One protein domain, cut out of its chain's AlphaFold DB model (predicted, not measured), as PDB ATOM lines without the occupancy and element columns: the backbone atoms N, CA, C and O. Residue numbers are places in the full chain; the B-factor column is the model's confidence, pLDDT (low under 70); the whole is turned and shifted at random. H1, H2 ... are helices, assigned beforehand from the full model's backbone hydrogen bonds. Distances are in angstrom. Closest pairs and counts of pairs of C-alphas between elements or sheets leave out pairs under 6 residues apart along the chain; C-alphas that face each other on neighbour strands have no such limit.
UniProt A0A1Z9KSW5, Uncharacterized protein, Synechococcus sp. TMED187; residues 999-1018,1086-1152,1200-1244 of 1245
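AT A GLANCE: This is residues 999 to 1018, 1086 to 1152 and 1200 to 1244 of the 1245 residues of an uncharacterized protein of Synechococcus sp. TMED187 (UniProt A0A1Z9KSW5). Four helices, H3, H4, H6 and H7, make an up-and-down bundle, each running against the one before it, and H1, H2 and H5 gather at one end of it. The links H3 to H4 and H6 to H7 lie at the opposite end. The printed part has 132 residues with seven named helices, H1 to H7 in chain order, and no named strand: the class is all helix. It is compact, with a radius of gyration of the C-alphas of 15.8 A, and elongated, spanning 50 by 28 by 18 A.

HOW THE PARTS SIT: H1, residues 999 to 1018, has a kink of 32 degrees near residue 1008. Its residues 1009 to 1017 alone touch H2, residues 1086 to 1095; the closest C-alphas, of Leu 1013 and Ala 1089, are 6.7 A apart. H3, residues 1097 to 1117, and H4, residues 1123 to 1138, form a hairpin at a shallow tilt of 23 degrees, with closest C-alphas Gly 1117 and Ser 1123 4.8 A apart. H5, residues 1141 to 1152, touches no helix. H6, residues 1204 to 1219, touches H3 the same way at a shallow tilt of 12 degrees, closest at C-alphas Val 1114 and Phe 1216, 6.1 A. H7, residues 1232 to 1242, forms a hairpin with H6, closest at C-alphas Leu 1213 and Glu 1238, 6.8 A; H3 and H7 are apart. Every O i to N i+4 pair is within hydrogen-bond range in H2, H3 and H7, against 14 of 16 in H1, 10 of 12 in H4 and H6, and 6 of 8 in H5.

IN THESE COORDINATES: H1 begins at C-alpha 999 (4.769, 3.519, -43.009) and measures 27.4 A; H3 measures 30.1 A, H6 23.3 A and H4 21.7 A. H7 ends at C-alpha 1242 (-1.457, -7.960, -24.945).

THE WHOLE: C-alphas 1018 and 1121 are farthest apart, 51.2 A. Residues 1019 to 1085 and 1153 to 1199 are not printed, with gaps of 10.9 A and 8.8 A between C-alphas. The link H6 to H7 is long; pLDDT is under 70 in 24 residues, among them 1221 to 1230.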
ATOM      1  N   HIS A 999       5.773   2.696 -43.698       88.94
ATOM      2  CA  HIS A 999       4.769   3.519 -43.009       88.94
ATOM      3  C   HIS A 999       3.905   4.345 -43.965       88.94
ATOM      4  O   HIS A 999       2.696   4.445 -43.748       88.94
ATOM      5  N   GLY A1000       4.493   4.900 -45.029       86.69
ATOM      6  CA  GLY A1000       3.746   5.594 -46.078       86.69
ATOM      7  C   GLY A1000       2.717   4.683 -46.756       86.69
ATOM      8  O   GLY A1000       1.545   5.048 -46.868       86.69
ATOM      9  N   ALA A1001       3.128   3.473 -47.140       90.50
ATOM     10  CA  ALA A1001       2.250   2.481 -47.756       90.50
ATOM     11  C   ALA A1001       1.171   1.962 -46.784       90.50
ATOM     12  O   ALA A1001      -0.012   1.953 -47.127       90.50
ATOM     13  N   PHE A1002       1.549   1.607 -45.551       93.38
ATOM     14  CA  PHE A1002       0.648   1.115 -44.503       93.38
ATOM     15  C   PHE A1002      -0.439   2.137 -44.167       93.38
ATOM     16  O   PHE A1002      -1.619   1.792 -44.101       93.38
ATOM     17  N   LYS A1003      -0.052   3.409 -43.997       89.94
ATOM     18  CA  LYS A1003      -0.995   4.504 -43.757       89.94
ATOM     19  C   LYS A1003      -1.960   4.658 -44.937       89.94
ATOM     20  O   LYS A1003      -3.167   4.624 -44.726       89.94
ATOM     21  N   THR A1004      -1.434   4.760 -46.160       91.75
ATOM     22  CA  THR A1004      -2.245   4.955 -47.377       91.75
ATOM     23  C   THR A1004      -3.264   3.827 -47.569       91.75
ATOM     24  O   THR A1004      -4.427   4.087 -47.868       91.75
ATOM     25  N   PHE A1005      -2.855   2.574 -47.341       95.69
ATOM     26  CA  PHE A1005      -3.742   1.412 -47.401       95.69
ATOM     27  C   PHE A1005      -4.860   1.482 -46.355       95.69
ATOM     28  O   PHE A1005      -6.031   1.326 -46.694       95.69
ATOM     29  N   TRP A1006      -4.532   1.744 -45.085       92.81
ATOM     30  CA  TRP A1006      -5.549   1.767 -44.032       92.81
ATOM     31  C   TRP A1006      -6.449   3.008 -44.060       92.81
ATOM     32  O   TRP A1006      -7.578   2.918 -43.581       92.81
ATOM     33  N   GLU A1007      -6.015   4.131 -44.637       91.12
ATOM     34  CA  GLU A1007      -6.882   5.297 -44.866       91.12
ATOM     35  C   GLU A1007      -7.992   5.015 -45.901       91.12
ATOM     36  O   GLU A1007      -9.082   5.569 -45.768       91.12
ATOM     37  N   ASP A1008      -7.783   4.096 -46.853       92.62
ATOM     38  CA  ASP A1008      -8.840   3.567 -47.735       92.62
ATOM     39  C   ASP A1008      -9.605   2.380 -47.106       92.62
ATOM     40  O   ASP A1008     -10.843   2.331 -47.124       92.62
ATOM     41  N   ALA A1009      -8.890   1.428 -46.498       92.56
ATOM     42  CA  ALA A1009      -9.487   0.202 -45.977       92.56
ATOM     43  C   ALA A1009     -10.360   0.429 -44.725       92.56
ATOM     44  O   ALA A1009     -11.403  -0.213 -44.602       92.56
ATOM     45  N   LEU A1010     -10.013   1.356 -43.817       91.44
ATOM     46  CA  LEU A1010     -10.824   1.630 -42.618       91.44
ATOM     47  C   LEU A1010     -12.237   2.141 -42.966       91.44
ATOM     48  O   LEU A1010     -13.201   1.567 -42.453       91.44
ATOM     49  N   PRO A1011     -12.433   3.124 -43.870       91.31
ATOM     50  CA  PRO A1011     -13.764   3.489 -44.352       91.31
ATOM     51  C   PRO A1011     -14.532   2.347 -45.024       91.31
ATOM     52  O   PRO A1011     -15.764   2.357 -44.983       91.31
ATOM     53  N   ARG A1012     -13.863   1.386 -45.681       89.94
ATOM     54  CA  ARG A1012     -14.516   0.193 -46.256       89.94
ATOM     55  C   ARG A1012     -14.976  -0.768 -45.152       89.94
ATOM     56  O   ARG A1012     -16.153  -1.124 -45.113       89.94
ATOM     57  N   LEU A1013     -14.095  -1.084 -44.205       87.75
ATOM     58  CA  LEU A1013     -14.356  -1.949 -43.051       87.75
ATOM     59  C   LEU A1013     -15.459  -1.389 -42.134       87.75
ATOM     60  O   LEU A1013     -16.402  -2.099 -41.793       87.75
ATOM     61  N   HIS A1014     -15.413  -0.092 -41.811       86.31
ATOM     62  CA  HIS A1014     -16.467   0.583 -41.047       86.31
ATOM     63  C   HIS A1014     -17.834   0.516 -41.745       86.31
ATOM     64  O   HIS A1014     -18.848   0.383 -41.068       86.31
ATOM     65  N   ARG A1015     -17.892   0.588 -43.085       85.38
ATOM     66  CA  ARG A1015     -19.157   0.467 -43.833       85.38
ATOM     67  C   ARG A1015     -19.721  -0.953 -43.818       85.38
ATOM     68  O   ARG A1015     -20.934  -1.084 -43.699       85.38
ATOM     69  N   ALA A1016     -18.878  -1.985 -43.885       82.56
ATOM     70  CA  ALA A1016     -19.321  -3.373 -43.730       82.56
ATOM     71  C   ALA A1016     -19.937  -3.601 -42.336       82.56
ATOM     72  O   ALA A1016     -21.098  -3.996 -42.218       82.56
ATOM     73  N   LEU A1017     -19.204  -3.225 -41.280       81.00
ATOM     74  CA  LEU A1017     -19.639  -3.387 -39.888       81.00
ATOM     75  C   LEU A1017     -20.858  -2.512 -39.527       81.00
ATOM     76  O   LEU A1017     -21.731  -2.948 -38.784       81.00
ATOM     77  N   ALA A1018     -20.969  -1.296 -40.073       80.88
ATOM     78  CA  ALA A1018     -22.138  -0.437 -39.857       80.88
ATOM     79  C   ALA A1018     -23.365  -0.859 -40.686       80.88
ATOM     80  O   ALA A1018     -24.496  -0.643 -40.249       80.88
ATOM     81  N   VAL A1086     -16.250  -9.153 -37.206       80.69
ATOM     82  CA  VAL A1086     -15.030  -8.343 -37.360       80.69
ATOM     83  C   VAL A1086     -13.875  -9.180 -37.914       80.69
ATOM     84  O   VAL A1086     -13.182  -8.712 -38.813       80.69
ATOM     85  N   ASP A1087     -13.706 -10.428 -37.467       81.94
ATOM     86  CA  ASP A1087     -12.682 -11.329 -38.007       81.94
ATOM     87  C   ASP A1087     -12.949 -11.760 -39.459       81.94
ATOM     88  O   ASP A1087     -11.993 -11.883 -40.221       81.94
ATOM     89  N   LEU A1088     -14.209 -11.923 -39.892       86.31
ATOM     90  CA  LEU A1088     -14.525 -12.245 -41.292       86.31
ATOM     91  C   LEU A1088     -14.256 -11.048 -42.215       86.31
ATOM     92  O   LEU A1088     -13.598 -11.196 -43.247       86.31
ATOM     93  N   ALA A1089     -14.674  -9.846 -41.812       86.38
ATOM     94  CA  ALA A1089     -14.373  -8.621 -42.546       86.38
ATOM     95  C   ALA A1089     -12.853  -8.346 -42.589       86.38
ATOM     96  O   ALA A1089     -12.308  -8.003 -43.640       86.38
ATOM     97  N   MET A1090     -12.138  -8.577 -41.480       88.38
ATOM     98  CA  MET A1090     -10.673  -8.506 -41.422       88.38
ATOM     99  C   MET A1090      -9.987  -9.580 -42.273       88.38
ATOM    100  O   MET A1090      -8.965  -9.287 -42.886       88.38
ATOM    101  N   ALA A1091     -10.532 -10.797 -42.366       88.44
ATOM    102  CA  ALA A1091     -10.007 -11.844 -43.243       88.44
ATOM    103  C   ALA A1091     -10.148 -11.475 -44.730       88.44
ATOM    104  O   ALA A1091      -9.255 -11.771 -45.522       88.44
ATOM    105  N   ARG A1092     -11.220 -10.765 -45.112       89.56
ATOM    106  CA  ARG A1092     -11.386 -10.226 -46.474       89.56
ATOM    107  C   ARG A1092     -10.372  -9.125 -46.782       89.56
ATOM    108  O   ARG A1092      -9.770  -9.164 -47.849       89.56
ATOM    109  N   VAL A1093     -10.117  -8.208 -45.842       91.00
ATOM    110  CA  VAL A1093      -9.036  -7.207 -45.970       91.00
ATOM    111  C   VAL A1093      -7.664  -7.893 -46.048       91.00
ATOM    112  O   VAL A1093      -6.846  -7.533 -46.889       91.00
ATOM    113  N   ALA A1094      -7.427  -8.934 -45.244       88.62
ATOM    114  CA  ALA A1094      -6.182  -9.705 -45.263       88.62
ATOM    115  C   ALA A1094      -5.972 -10.520 -46.557       88.62
ATOM    116  O   ALA A1094      -4.842 -10.873 -46.902       88.62
ATOM    117  N   ALA A1095      -7.044 -10.796 -47.303       90.00
ATOM    118  CA  ALA A1095      -6.963 -11.438 -48.606       90.00
ATOM    119  C   ALA A1095      -6.490 -10.487 -49.723       90.00
ATOM    120  O   ALA A1095      -6.030 -10.994 -50.749       90.00
ATOM    121  N   GLU A1096      -6.555  -9.159 -49.542       92.44
ATOM    122  CA  GLU A1096      -6.117  -8.174 -50.541       92.44
ATOM    123  C   GLU A1096      -4.595  -8.262 -50.785       92.44
ATOM    124  O   GLU A1096      -3.818  -8.292 -49.827       92.44
ATOM    125  N   PRO A1097      -4.117  -8.249 -52.047       90.69
ATOM    126  CA  PRO A1097      -2.686  -8.375 -52.341       90.69
ATOM    127  C   PRO A1097      -1.861  -7.220 -51.751       90.69
ATOM    128  O   PRO A1097      -0.730  -7.431 -51.321       90.69
ATOM    129  N   ALA A1098      -2.447  -6.022 -51.635       91.31
ATOM    130  CA  ALA A1098      -1.820  -4.883 -50.964       91.31
ATOM    131  C   ALA A1098      -1.591  -5.131 -49.458       91.31
ATOM    132  O   ALA A1098      -0.542  -4.757 -48.936       91.31
ATOM    133  N   TYR A1099      -2.513  -5.814 -48.766       92.94
ATOM    134  CA  TYR A1099      -2.308  -6.215 -47.370       92.94
ATOM    135  C   TYR A1099      -1.190  -7.254 -47.254       92.94
ATOM    136  O   TYR A1099      -0.325  -7.131 -46.389       92.94
ATOM    137  N   ARG A1100      -1.174  -8.259 -48.142       90.50
ATOM    138  CA  ARG A1100      -0.132  -9.301 -48.152       90.50
ATOM    139  C   ARG A1100       1.259  -8.708 -48.376       90.50
ATOM    140  O   ARG A1100       2.185  -9.079 -47.665       90.50
ATOM    141  N   GLN A1101       1.384  -7.739 -49.286       90.88
ATOM    142  CA  GLN A1101       2.630  -7.002 -49.504       90.88
ATOM    143  C   GLN A1101       3.058  -6.215 -48.253       90.88
ATOM    144  O   GLN A1101       4.209  -6.306 -47.839       90.88
ATOM    145  N   LEU A1102       2.136  -5.501 -47.595       94.19
ATOM    146  CA  LEU A1102       2.436  -4.786 -46.346       94.19
ATOM    147  C   LEU A1102       2.853  -5.722 -45.206       94.19
ATOM    148  O   LEU A1102       3.728  -5.370 -44.416       94.19
ATOM    149  N   TRP A1103       2.236  -6.900 -45.114       93.56
ATOM    150  CA  TRP A1103       2.609  -7.934 -44.151       93.56
ATOM    151  C   TRP A1103       4.002  -8.508 -44.445       93.56
ATOM    152  O   TRP A1103       4.816  -8.627 -43.530       93.56
ATOM    153  N   PHE A1104       4.302  -8.785 -45.721       92.94
ATOM    154  CA  PHE A1104       5.630  -9.196 -46.177       92.94
ATOM    155  C   PHE A1104       6.693  -8.158 -45.793       92.94
ATOM    156  O   PHE A1104       7.691  -8.498 -45.158       92.94
ATOM    157  N   ASP A1105       6.482  -6.888 -46.149       92.12
ATOM    158  CA  ASP A1105       7.469  -5.830 -45.919       92.12
ATOM    159  C   ASP A1105       7.685  -5.573 -44.424       92.12
ATOM    160  O   ASP A1105       8.822  -5.400 -43.987       92.12
ATOM    161  N   PHE A1106       6.625  -5.637 -43.614       95.06
ATOM    162  CA  PHE A1106       6.731  -5.552 -42.158       95.06
ATOM    163  C   PHE A1106       7.496  -6.731 -41.540       95.06
ATOM    164  O   PHE A1106       8.320  -6.524 -40.643       95.06
ATOM    165  N   ARG A1107       7.273  -7.962 -42.026       93.00
ATOM    166  CA  ARG A1107       8.039  -9.132 -41.577       93.00
ATOM    167  C   ARG A1107       9.513  -9.006 -41.970       93.00
ATOM    168  O   ARG A1107      10.362  -9.139 -41.096       93.00
ATOM    169  N   ARG A1108       9.817  -8.625 -43.219       91.44
ATOM    170  CA  ARG A1108      11.190  -8.328 -43.670       91.44
ATOM    171  C   ARG A1108      11.857  -7.281 -42.776       91.44
ATOM    172  O   ARG A1108      12.949  -7.518 -42.283       91.44
ATOM    173  N   ILE A1109      11.205  -6.144 -42.527       93.94
ATOM    174  CA  ILE A1109      11.731  -5.080 -41.651       93.94
ATOM    175  C   ILE A1109      11.992  -5.604 -40.229       93.94
ATOM    176  O   ILE A1109      12.988  -5.234 -39.609       93.94
ATOM    177  N   THR A1110      11.130  -6.489 -39.723       93.75
ATOM    178  CA  THR A1110      11.314  -7.152 -38.425       93.75
ATOM    179  C   THR A1110      12.564  -8.039 -38.416       93.75
ATOM    180  O   THR A1110      13.374  -7.931 -37.493       93.75
ATOM    181  N   ASP A1111      12.760  -8.863 -39.449       90.62
ATOM    182  CA  ASP A1111      13.926  -9.743 -39.592       90.62
ATOM    183  C   ASP A1111      15.236  -8.957 -39.783       90.62
ATOM    184  O   ASP A1111      16.250  -9.297 -39.175       90.62
ATOM    185  N   GLU A1112      15.215  -7.852 -40.533       89.25
ATOM    186  CA  GLU A1112      16.350  -6.923 -40.668       89.25
ATOM    187  C   GLU A1112      16.718  -6.272 -39.321       89.25
ATOM    188  O   GLU A1112      17.891  -6.248 -38.930       89.25
ATOM    189  N   LEU A1113      15.725  -5.784 -38.564       90.44
ATOM    190  CA  LEU A1113      15.932  -5.229 -37.221       90.44
ATOM    191  C   LEU A1113      16.538  -6.275 -36.266       90.44
ATOM    192  O   LEU A1113      17.455  -5.951 -35.506       90.44
ATOM    193  N   VAL A1114      16.081  -7.530 -36.324       87.62
ATOM    194  CA  VAL A1114      16.679  -8.646 -35.571       87.62
ATOM    195  C   VAL A1114      18.120  -8.904 -36.022       87.62
ATOM    196  O   VAL A1114      19.027  -8.907 -35.186       87.62
ATOM    197  N   PHE A1115      18.366  -9.061 -37.325       84.88
ATOM    198  CA  PHE A1115      19.685  -9.368 -37.887       84.88
ATOM    199  C   PHE A1115      20.744  -8.335 -37.492       84.88
ATOM    200  O   PHE A1115      21.815  -8.690 -36.988       84.88
ATOM    201  N   TYR A1116      20.448  -7.047 -37.682       82.69
ATOM    202  CA  TYR A1116      21.391  -5.979 -37.369       82.69
ATOM    203  C   TYR A1116      21.582  -5.759 -35.865       82.69
ATOM    204  O   TYR A1116      22.628  -5.242 -35.462       82.69
ATOM    205  N   GLY A1117      20.598  -6.110 -35.031       79.44
ATOM    206  CA  GLY A1117      20.685  -5.923 -33.582       79.44
ATOM    207  C   GLY A1117      21.396  -7.080 -32.882       79.44
ATOM    208  O   GLY A1117      22.106  -6.854 -31.906       79.44
ATOM    209  N   MET A1118      21.274  -8.302 -33.413       76.62
ATOM    210  CA  MET A1118      21.985  -9.498 -32.937       76.62
ATOM    211  C   MET A1118      23.506  -9.443 -33.189       76.62
ATOM    212  O   MET A1118      24.246 -10.300 -32.707       76.62
ATOM    213  N   ARG A1119      24.001  -8.443 -33.935       73.94
ATOM    214  CA  ARG A1119      25.437  -8.167 -34.100       73.94
ATOM    215  C   ARG A1119      25.952  -7.385 -32.879       73.94
ATOM    216  O   ARG A1119      25.404  -6.361 -32.486       73.94
ATOM    217  N   ALA A1120      27.029  -7.874 -32.263       51.97
ATOM    218  CA  ALA A1120      27.411  -7.572 -30.872       51.97
ATOM    219  C   ALA A1120      27.929  -6.140 -30.566       51.97
ATOM    220  O   ALA A1120      28.572  -5.929 -29.541       51.97
ATOM    221  N   GLN A1121      27.710  -5.160 -31.449       58.09
ATOM    222  CA  GLN A1121      28.190  -3.773 -31.302       58.09
ATOM    223  C   GLN A1121      27.140  -2.718 -31.720       58.09
ATOM    224  O   GLN A1121      27.458  -1.532 -31.796       58.09
ATOM    225  N   THR A1122      25.902  -3.124 -32.031       60.78
ATOM    226  CA  THR A1122      24.951  -2.286 -32.791       60.78
ATOM    227  C   THR A1122      23.544  -2.137 -32.198       60.78
ATOM    228  O   THR A1122      22.727  -1.398 -32.753       60.78
ATOM    229  N   SER A1123      23.264  -2.733 -31.036       64.81
ATOM    230  CA  SER A1123      21.986  -2.599 -30.305       64.81
ATOM    231  C   SER A1123      21.530  -1.138 -30.120       64.81
ATOM    232  O   SER A1123      20.350  -0.824 -30.291       64.81
ATOM    233  N   HIS A1124      22.473  -0.224 -29.862       69.88
ATOM    234  CA  HIS A1124      22.228   1.216 -29.718       69.88
ATOM    235  C   HIS A1124      21.656   1.898 -30.977       69.88
ATOM    236  O   HIS A1124      20.967   2.906 -30.842       69.88
ATOM    237  N   PHE A1125      21.909   1.371 -32.183       74.69
ATOM    238  CA  PHE A1125      21.370   1.905 -33.446       74.69
ATOM    239  C   PHE A1125      20.034   1.261 -33.829       74.69
ATOM    240  O   PHE A1125      19.133   1.934 -34.326       74.69
ATOM    241  N   VAL A1126      19.874  -0.033 -33.542       84.38
ATOM    242  CA  VAL A1126      18.641  -0.776 -33.845       84.38
ATOM    243  C   VAL A1126      17.488  -0.374 -32.936       84.38
ATOM    244  O   VAL A1126      16.358  -0.272 -33.406       84.38
ATOM    245  N   SER A1127      17.741  -0.083 -31.656       84.94
ATOM    246  CA  SER A1127      16.673   0.324 -30.737       84.94
ATOM    247  C   SER A1127      15.915   1.583 -31.214       84.94
ATOM    248  O   SER A1127      14.684   1.536 -31.232       84.94
ATOM    249  N   PRO A1128      16.562   2.690 -31.642       85.44
ATOM    250  CA  PRO A1128      15.885   3.815 -32.296       85.44
ATOM    251  C   PRO A1128      15.032   3.433 -33.516       85.44
ATOM    252  O   PRO A1128      13.884   3.866 -33.595       85.44
ATOM    253  N   LEU A1129      15.535   2.587 -34.421       87.94
ATOM    254  CA  LEU A1129      14.805   2.174 -35.630       87.94
ATOM    255  C   LEU A1129      13.604   1.270 -35.313       87.94
ATOM    256  O   LEU A1129      12.520   1.460 -35.859       87.94
ATOM    257  N   ALA A1130      13.744   0.348 -34.360       91.44
ATOM    258  CA  ALA A1130      12.623  -0.440 -33.852       91.44
ATOM    259  C   ALA A1130      11.586   0.447 -33.139       91.44
ATOM    260  O   ALA A1130      10.381   0.241 -33.278       91.44
ATOM    261  N   ASN A1131      12.032   1.475 -32.407       86.88
ATOM    262  CA  ASN A1131      11.136   2.473 -31.824       86.88
ATOM    263  C   ASN A1131      10.377   3.252 -32.905       86.88
ATOM    264  O   ASN A1131       9.176   3.444 -32.736       86.88
ATOM    265  N   LEU A1132      11.041   3.667 -33.989       87.38
ATOM    266  CA  LEU A1132      10.410   4.318 -35.139       87.38
ATOM    267  C   LEU A1132       9.334   3.403 -35.745       87.38
ATOM    268  O   LEU A1132       8.164   3.781 -35.767       87.38
ATOM    269  N   CYS A1133       9.719   2.178 -36.119       92.81
ATOM    270  CA  CYS A1133       8.845   1.190 -36.746       92.81
ATOM    271  C   CYS A1133       7.606   0.867 -35.891       92.81
ATOM    272  O   CYS A1133       6.467   1.163 -36.260       92.81
ATOM    273  N   TYR A1134       7.801   0.298 -34.700       94.19
ATOM    274  CA  TYR A1134       6.678  -0.224 -33.921       94.19
ATOM    275  C   TYR A1134       5.819   0.878 -33.290       94.19
ATOM    276  O   TYR A1134       4.600   0.714 -33.203       94.19
ATOM    277  N   LYS A1135       6.389   2.019 -32.869       87.25
ATOM    278  CA  LYS A1135       5.565   3.090 -32.279       87.25
ATOM    279  C   LYS A1135       4.697   3.777 -33.324       87.25
ATOM    280  O   LYS A1135       3.536   4.028 -33.021       87.25
ATOM    281  N   LEU A1136       5.210   4.063 -34.523       85.81
ATOM    282  CA  LEU A1136       4.386   4.645 -35.588       85.81
ATOM    283  C   LEU A1136       3.312   3.657 -36.067       85.81
ATOM    284  O   LEU A1136       2.171   4.064 -36.279       85.81
ATOM    285  N   LEU A1137       3.641   2.360 -36.148       92.69
ATOM    286  CA  LEU A1137       2.686   1.302 -36.485       92.69
ATOM    287  C   LEU A1137       1.514   1.244 -35.492       92.69
ATOM    288  O   LEU A1137       0.361   1.435 -35.877       92.69
ATOM    289  N   PHE A1138       1.793   1.015 -34.206       90.81
ATOM    290  CA  PHE A1138       0.749   0.794 -33.196       90.81
ATOM    291  C   PHE A1138       0.091   2.087 -32.678       90.81
ATOM    292  O   PHE A1138      -0.905   2.028 -31.957       90.81
ATOM    293  N   GLN A1139       0.581   3.267 -33.076       86.81
ATOM    294  CA  GLN A1139      -0.169   4.524 -32.940       86.81
ATOM    295  C   GLN A1139      -1.293   4.665 -33.979       86.81
ATOM    296  O   GLN A1139      -2.189   5.490 -33.776       86.81
ATOM    297  N   HIS A1140      -1.270   3.885 -35.069       90.62
ATOM    298  CA  HIS A1140      -2.256   3.999 -36.137       90.62
ATOM    299  C   HIS A1140      -3.679   3.657 -35.664       90.62
ATOM    300  O   HIS A1140      -3.894   2.755 -34.851       90.62
ATOM    301  N   ALA A1141      -4.674   4.365 -36.211       87.19
ATOM    302  CA  ALA A1141      -6.062   4.296 -35.756       87.19
ATOM    303  C   ALA A1141      -6.659   2.876 -35.806       87.19
ATOM    304  O   ALA A1141      -7.479   2.535 -34.958       87.19
ATOM    305  N   VAL A1142      -6.195   2.030 -36.733       88.69
ATOM    306  CA  VAL A1142      -6.613   0.623 -36.882       88.69
ATOM    307  C   VAL A1142      -6.526  -0.174 -35.569       88.69
ATOM    308  O   VAL A1142      -7.495  -0.830 -35.193       88.69
ATOM    309  N   PHE A1143      -5.433  -0.037 -34.809       86.00
ATOM    310  CA  PHE A1143      -5.234  -0.753 -33.540       86.00
ATOM    311  C   PHE A1143      -6.051  -0.169 -32.375       86.00
ATOM    312  O   PHE A1143      -6.274  -0.849 -31.380       86.00
ATOM    313  N   ARG A1144      -6.519   1.083 -32.493       81.94
ATOM    314  CA  ARG A1144      -7.324   1.771 -31.465       81.94
ATOM    315  C   ARG A1144      -8.829   1.644 -31.684       81.94
ATOM    316  O   ARG A1144      -9.577   1.645 -30.714       81.94
ATOM    317  N   LEU A1145      -9.271   1.572 -32.938       79.31
ATOM    318  CA  LEU A1145     -10.688   1.530 -33.306       79.31
ATOM    319  C   LEU A1145     -11.259   0.107 -33.251       79.31
ATOM    320  O   LEU A1145     -12.396  -0.076 -32.821       79.31
ATOM    321  N   LEU A1146     -10.484  -0.902 -33.663       72.06
ATOM    322  CA  LEU A1146     -11.027  -2.249 -33.866       72.06
ATOM    323  C   LEU A1146     -11.218  -3.068 -32.583       72.06
ATOM    324  O   LEU A1146     -12.091  -3.928 -32.576       72.06
ATOM    325  N   GLY A1147     -10.516  -2.761 -31.486       67.56
ATOM    326  CA  GLY A1147     -10.821  -3.338 -30.165       67.56
ATOM    327  C   GLY A1147     -12.227  -2.946 -29.670       67.56
ATOM    328  O   GLY A1147     -13.078  -3.816 -29.495       67.56
ATOM    329  N   PRO A1148     -12.543  -1.643 -29.526       68.12
ATOM    330  CA  PRO A1148     -13.890  -1.184 -29.175       68.12
ATOM    331  C   PRO A1148     -14.989  -1.614 -30.163       68.12
ATOM    332  O   PRO A1148     -16.112  -1.881 -29.740       68.12
ATOM    333  N   LEU A1149     -14.688  -1.720 -31.464       62.38
ATOM    334  CA  LEU A1149     -15.645  -2.242 -32.450       62.38
ATOM    335  C   LEU A1149     -15.886  -3.753 -32.297       62.38
ATOM    336  O   LEU A1149     -17.028  -4.185 -32.435       62.38
ATOM    337  N   ALA A1150     -14.864  -4.545 -31.956       59.38
ATOM    338  CA  ALA A1150     -15.037  -5.957 -31.607       59.38
ATOM    339  C   ALA A1150     -15.887  -6.122 -30.335       59.38
ATOM    340  O   ALA A1150     -16.789  -6.959 -30.319       59.38
ATOM    341  N   ALA A1151     -15.690  -5.267 -29.321       61.88
ATOM    342  CA  ALA A1151     -16.546  -5.226 -28.130       61.88
ATOM    343  C   ALA A1151     -18.015  -4.958 -28.496       61.88
ATOM    344  O   ALA A1151     -18.907  -5.694 -28.082       61.88
ATOM    345  N   ALA A1152     -18.267  -3.925 -29.307       63.94
ATOM    346  CA  ALA A1152     -19.615  -3.536 -29.714       63.94
ATOM    347  C   ALA A1152     -20.310  -4.601 -30.585       63.94
ATOM    348  O   ALA A1152     -21.509  -4.818 -30.433       63.94
ATOM    349  N   ALA A1200     -12.042  -5.370 -25.367       59.22
ATOM    350  CA  ALA A1200     -12.217  -6.604 -26.122       59.22
ATOM    351  C   ALA A1200     -10.955  -6.959 -26.932       59.22
ATOM    352  O   ALA A1200     -10.244  -6.054 -27.392       59.22
ATOM    353  N   PRO A1201     -10.694  -8.264 -27.137       72.25
ATOM    354  CA  PRO A1201      -9.492  -8.737 -27.808       72.25
ATOM    355  C   PRO A1201      -9.360  -8.181 -29.230       72.25
ATOM    356  O   PRO A1201     -10.336  -8.049 -29.972       72.25
ATOM    357  N   LEU A1202      -8.116  -7.905 -29.630       77.75
ATOM    358  CA  LEU A1202      -7.782  -7.544 -31.006       77.75
ATOM    359  C   LEU A1202      -8.149  -8.686 -31.977       77.75
ATOM    360  O   LEU A1202      -7.834  -9.841 -31.674       77.75
ATOM    361  N   PRO A1203      -8.722  -8.380 -33.163       83.75
ATOM    362  CA  PRO A1203      -8.981  -9.367 -34.215       83.75
ATOM    363  C   PRO A1203      -7.742 -10.200 -34.551       83.75
ATOM    364  O   PRO A1203      -6.620  -9.678 -34.556       83.75
ATOM    365  N   GLN A1204      -7.931 -11.479 -34.894       84.31
ATOM    366  CA  GLN A1204      -6.830 -12.445 -35.023       84.31
ATOM    367  C   GLN A1204      -5.749 -11.978 -36.011       84.31
ATOM    368  O   GLN A1204      -4.557 -12.160 -35.760       84.31
ATOM    369  N   GLN A1205      -6.158 -11.318 -37.098       87.56
ATOM    370  CA  GLN A1205      -5.254 -10.759 -38.108       87.56
ATOM    371  C   GLN A1205      -4.365  -9.627 -37.566       87.56
ATOM    372  O   GLN A1205      -3.201  -9.547 -37.942       87.56
ATOM    373  N   LEU A1206      -4.859  -8.783 -36.647       87.69
ATOM    374  CA  LEU A1206      -4.049  -7.731 -36.011       87.69
ATOM    375  C   LEU A1206      -3.125  -8.287 -34.925       87.69
ATOM    376  O   LEU A1206      -2.015  -7.782 -34.752       87.69
ATOM    377  N   LEU A1207      -3.536  -9.358 -34.236       87.69
ATOM    378  CA  LEU A1207      -2.698 -10.039 -33.247       87.69
ATOM    379  C   LEU A1207      -1.401 -10.591 -33.869       87.69
ATOM    380  O   LEU A1207      -0.376 -10.631 -33.191       87.69
ATOM    381  N   LEU A1208      -1.403 -10.950 -35.160       89.31
ATOM    382  CA  LEU A1208      -0.181 -11.327 -35.884       89.31
ATOM    383  C   LEU A1208       0.860 -10.194 -35.897       89.31
ATOM    384  O   LEU A1208       2.042 -10.456 -35.683       89.31
ATOM    385  N   TRP A1209       0.443  -8.934 -36.060       92.88
ATOM    386  CA  TRP A1209       1.360  -7.787 -36.039       92.88
ATOM    387  C   TRP A1209       1.973  -7.589 -34.650       92.88
ATOM    388  O   TRP A1209       3.174  -7.351 -34.535       92.88
ATOM    389  N   VAL A1210       1.180  -7.770 -33.586       90.44
ATOM    390  CA  VAL A1210       1.675  -7.735 -32.199       90.44
ATOM    391  C   VAL A1210       2.668  -8.879 -31.941       90.44
ATOM    392  O   VAL A1210       3.708  -8.650 -31.329       90.44
ATOM    393  N   LYS A1211       2.428 -10.082 -32.486       89.25
ATOM    394  CA  LYS A1211       3.379 -11.207 -32.397       89.25
ATOM    395  C   LYS A1211       4.739 -10.915 -33.048       89.25
ATOM    396  O   LYS A1211       5.734 -11.438 -32.556       89.25
ATOM    397  N   GLN A1212       4.822 -10.086 -34.096       90.75
ATOM    398  CA  GLN A1212       6.122  -9.687 -34.668       90.75
ATOM    399  C   GLN A1212       6.908  -8.764 -33.724       90.75
ATOM    400  O   GLN A1212       8.119  -8.924 -33.581       90.75
ATOM    401  N   LEU A1213       6.224  -7.872 -32.995       92.00
ATOM    402  CA  LEU A1213       6.848  -7.103 -31.912       92.00
ATOM    403  C   LEU A1213       7.358  -8.033 -30.796       92.00
ATOM    404  O   LEU A1213       8.491  -7.865 -30.351       92.00
ATOM    405  N   SER A1214       6.581  -9.044 -30.393       87.31
ATOM    406  CA  SER A1214       7.038 -10.062 -29.431       87.31
ATOM    407  C   SER A1214       8.236 -10.867 -29.941       87.31
ATOM    408  O   SER A1214       9.175 -11.119 -29.189       87.31
ATOM    409  N   TYR A1215       8.250 -11.231 -31.226       86.88
ATOM    410  CA  TYR A1215       9.379 -11.899 -31.876       86.88
ATOM    411  C   TYR A1215      10.643 -11.025 -31.863       86.88
ATOM    412  O   TYR A1215      11.696 -11.484 -31.430       86.88
ATOM    413  N   PHE A1216      10.548  -9.738 -32.205       89.56
ATOM    414  CA  PHE A1216      11.672  -8.809 -32.054       89.56
ATOM    415  C   PHE A1216      12.129  -8.690 -30.586       89.56
ATOM    416  O   PHE A1216      13.317  -8.803 -30.291       89.56
ATOM    417  N   LEU A1217      11.202  -8.520 -29.638       86.56
ATOM    418  CA  LEU A1217      11.519  -8.375 -28.211       86.56
ATOM    419  C   LEU A1217      12.079  -9.651 -27.559       86.56
ATOM    420  O   LEU A1217      12.700  -9.562 -26.501       86.56
ATOM    421  N   MET A1218      11.910 -10.816 -28.180       80.19
ATOM    422  CA  MET A1218      12.559 -12.073 -27.796       80.19
ATOM    423  C   MET A1218      14.060 -12.063 -28.123       80.19
ATOM    424  O   MET A1218      14.861 -12.525 -27.320       80.19
ATOM    425  N   HIS A1219      14.453 -11.470 -29.255       80.12
ATOM    426  CA  HIS A1219      15.861 -11.313 -29.645       80.12
ATOM    427  C   HIS A1219      16.605 -10.227 -28.852       80.12
ATOM    428  O   HIS A1219      17.835 -10.247 -28.789       80.12
ATOM    429  N   PHE A1220      15.874  -9.312 -28.207       81.06
ATOM    430  CA  PHE A1220      16.430  -8.256 -27.353       81.06
ATOM    431  C   PHE A1220      15.911  -8.359 -25.916       81.06
ATOM    432  O   PHE A1220      15.214  -7.443 -25.451       81.06
ATOM    433  N   PRO A1221      16.206  -9.465 -25.198       66.44
ATOM    434  CA  PRO A1221      15.851  -9.594 -23.794       66.44
ATOM    435  C   PRO A1221      16.487  -8.430 -23.024       66.44
ATOM    436  O   PRO A1221      17.642  -8.076 -23.247       66.44
ATOM    437  N   GLY A1222      15.689  -7.758 -22.196       62.75
ATOM    438  CA  GLY A1222      16.129  -6.534 -21.531       62.75
ATOM    439  C   GLY A1222      17.068  -6.848 -20.377       62.75
ATOM    440  O   GLY A1222      16.583  -7.095 -19.275       62.75
ATOM    441  N   ASP A1223      18.375  -6.823 -20.626       54.00
ATOM    442  CA  ASP A1223      19.381  -6.803 -19.565       54.00
ATOM    443  C   ASP A1223      19.237  -5.467 -18.815       54.00
ATOM    444  O   ASP A1223      19.481  -4.392 -19.367       54.00
ATOM    445  N   THR A1224      18.736  -5.536 -17.580       50.44
ATOM    446  CA  THR A1224      18.273  -4.385 -16.781       50.44
ATOM    447  C   THR A1224      19.381  -3.428 -16.363       50.44
ATOM    448  O   THR A1224      19.101  -2.289 -16.004       50.44
ATOM    449  N   ASP A1225      20.622  -3.895 -16.434       50.03
ATOM    450  CA  ASP A1225      21.760  -3.306 -15.734       50.03
ATOM    451  C   ASP A1225      22.534  -2.326 -16.639       50.03
ATOM    452  O   ASP A1225      23.465  -1.650 -16.207       50.03
ATOM    453  N   TYR A1226      22.115  -2.203 -17.904       51.38
ATOM    454  CA  TYR A1226      22.484  -1.100 -18.786       51.38
ATOM    455  C   TYR A1226      21.388  -0.024 -18.772       51.38
ATOM    456  O   TYR A1226      20.349  -0.176 -19.417       51.38
ATOM    457  N   ASP A1227      21.683   1.121 -18.145       42.06
ATOM    458  CA  ASP A1227      20.857   2.347 -18.010       42.06
ATOM    459  C   ASP A1227      20.414   3.023 -19.345       42.06
ATOM    460  O   ASP A1227      19.972   4.171 -19.392       42.06
ATOM    461  N   GLY A1228      20.529   2.327 -20.479       49.38
ATOM    462  CA  GLY A1228      20.357   2.847 -21.838       49.38
ATOM    463  C   GLY A1228      18.919   2.942 -22.368       49.38
ATOM    464  O   GLY A1228      18.743   3.355 -23.511       49.38
ATOM    465  N   GLY A1229      17.898   2.544 -21.596       54.88
ATOM    466  CA  GLY A1229      16.474   2.918 -21.755       54.88
ATOM    467  C   GLY A1229      15.729   2.622 -23.076       54.88
ATOM    468  O   GLY A1229      14.531   2.898 -23.168       54.88
ATOM    469  N   GLY A1230      16.384   2.085 -24.108       68.88
ATOM    470  CA  GLY A1230      15.876   2.114 -25.484       68.88
ATOM    471  C   GLY A1230      14.693   1.185 -25.785       68.88
ATOM    472  O   GLY A1230      13.777   1.579 -26.510       68.88
ATOM    473  N   ILE A1231      14.688  -0.030 -25.228       82.00
ATOM    474  CA  ILE A1231      13.757  -1.106 -25.627       82.00
ATOM    475  C   ILE A1231      12.569  -1.257 -24.652       82.00
ATOM    476  O   ILE A1231      11.494  -1.693 -25.061       82.00
ATOM    477  N   GLU A1232      12.662  -0.797 -23.399       81.00
ATOM    478  CA  GLU A1232      11.519  -0.843 -22.462       81.00
ATOM    479  C   GLU A1232      10.272  -0.039 -22.915       81.00
ATOM    480  O   GLU A1232       9.154  -0.440 -22.591       81.00
ATOM    481  N   PRO A1233      10.362   1.059 -23.695       83.06
ATOM    482  CA  PRO A1233       9.186   1.655 -24.333       83.06
ATOM    483  C   PRO A1233       8.442   0.697 -25.278       83.06
ATOM    484  O   PRO A1233       7.224   0.804 -25.399       83.06
ATOM    485  N   LEU A1234       9.151  -0.234 -25.925       85.31
ATOM    486  CA  LEU A1234       8.561  -1.265 -26.782       85.31
ATOM    487  C   LEU A1234       7.980  -2.420 -25.961       85.31
ATOM    488  O   LEU A1234       6.890  -2.882 -26.275       85.31
ATOM    489  N   ARG A1235       8.624  -2.814 -24.855       85.31
ATOM    490  CA  ARG A1235       8.052  -3.780 -23.897       85.31
ATOM    491  C   ARG A1235       6.776  -3.261 -23.239       85.31
ATOM    492  O   ARG A1235       5.821  -4.010 -23.077       85.31
ATOM    493  N   ARG A1236       6.709  -1.971 -22.894       83.00
ATOM    494  CA  ARG A1236       5.466  -1.335 -22.412       83.00
ATOM    495  C   ARG A1236       4.380  -1.281 -23.487       83.00
ATOM    496  O   ARG A1236       3.216  -1.490 -23.158       83.00
ATOM    497  N   LEU A1237       4.754  -1.059 -24.748       84.81
ATOM    498  CA  LEU A1237       3.833  -1.096 -25.884       84.81
ATOM    499  C   LEU A1237       3.267  -2.510 -26.100       84.81
ATOM    500  O   LEU A1237       2.051  -2.671 -26.089       84.81
ATOM    501  N   GLU A1238       4.127  -3.528 -26.177       89.19
ATOM    502  CA  GLU A1238       3.746  -4.948 -26.218       89.19
ATOM    503  C   GLU A1238       2.802  -5.309 -25.063       89.19
ATOM    504  O   GLU A1238       1.689  -5.771 -25.307       89.19
ATOM    505  N   LYS A1239       3.198  -5.024 -23.811       83.88
ATOM    506  CA  LYS A1239       2.353  -5.242 -22.626       83.88
ATOM    507  C   LYS A1239       0.976  -4.596 -22.825       83.88
ATOM    508  O   LYS A1239      -0.023  -5.280 -22.643       83.88
ATOM    509  N   SER A1240       0.901  -3.335 -23.264       83.44
ATOM    510  CA  SER A1240      -0.383  -2.638 -23.468       83.44
ATOM    511  C   SER A1240      -1.265  -3.219 -24.584       83.44
ATOM    512  O   SER A1240      -2.482  -3.106 -24.495       83.44
ATOM    513  N   LEU A1241      -0.673  -3.865 -25.596       83.31
ATOM    514  CA  LEU A1241      -1.379  -4.517 -26.710       83.31
ATOM    515  C   LEU A1241      -1.790  -5.968 -26.395       83.31
ATOM    516  O   LEU A1241      -2.674  -6.511 -27.052       83.31
ATOM    517  N   LEU A1242      -1.145  -6.602 -25.408       81.31
ATOM    518  CA  LEU A1242      -1.457  -7.960 -24.945       81.31
ATOM    519  C   LEU A1242      -2.331  -7.996 -23.679       81.31
ATOM    520  O   LEU A1242      -2.989  -9.003 -23.449       81.31
ATOM    521  N   HIS A1243      -2.361  -6.922 -22.877       67.25
ATOM    522  CA  HIS A1243      -3.225  -6.784 -21.687       67.25
ATOM    523  C   HIS A1243      -4.621  -6.204 -22.006       67.25
ATOM    524  O   HIS A1243      -5.420  -6.000 -21.099       67.25
ATOM    525  N   SER A1244      -4.932  -5.927 -23.277       53.84
ATOM    526  CA  SER A1244      -6.300  -5.673 -23.755       53.84
ATOM    527  C   SER A1244      -6.976  -6.997 -24.147       53.84
ATOM    528  O   SER A1244      -7.323  -7.199 -25.317       53.84
TER     529      SER A1244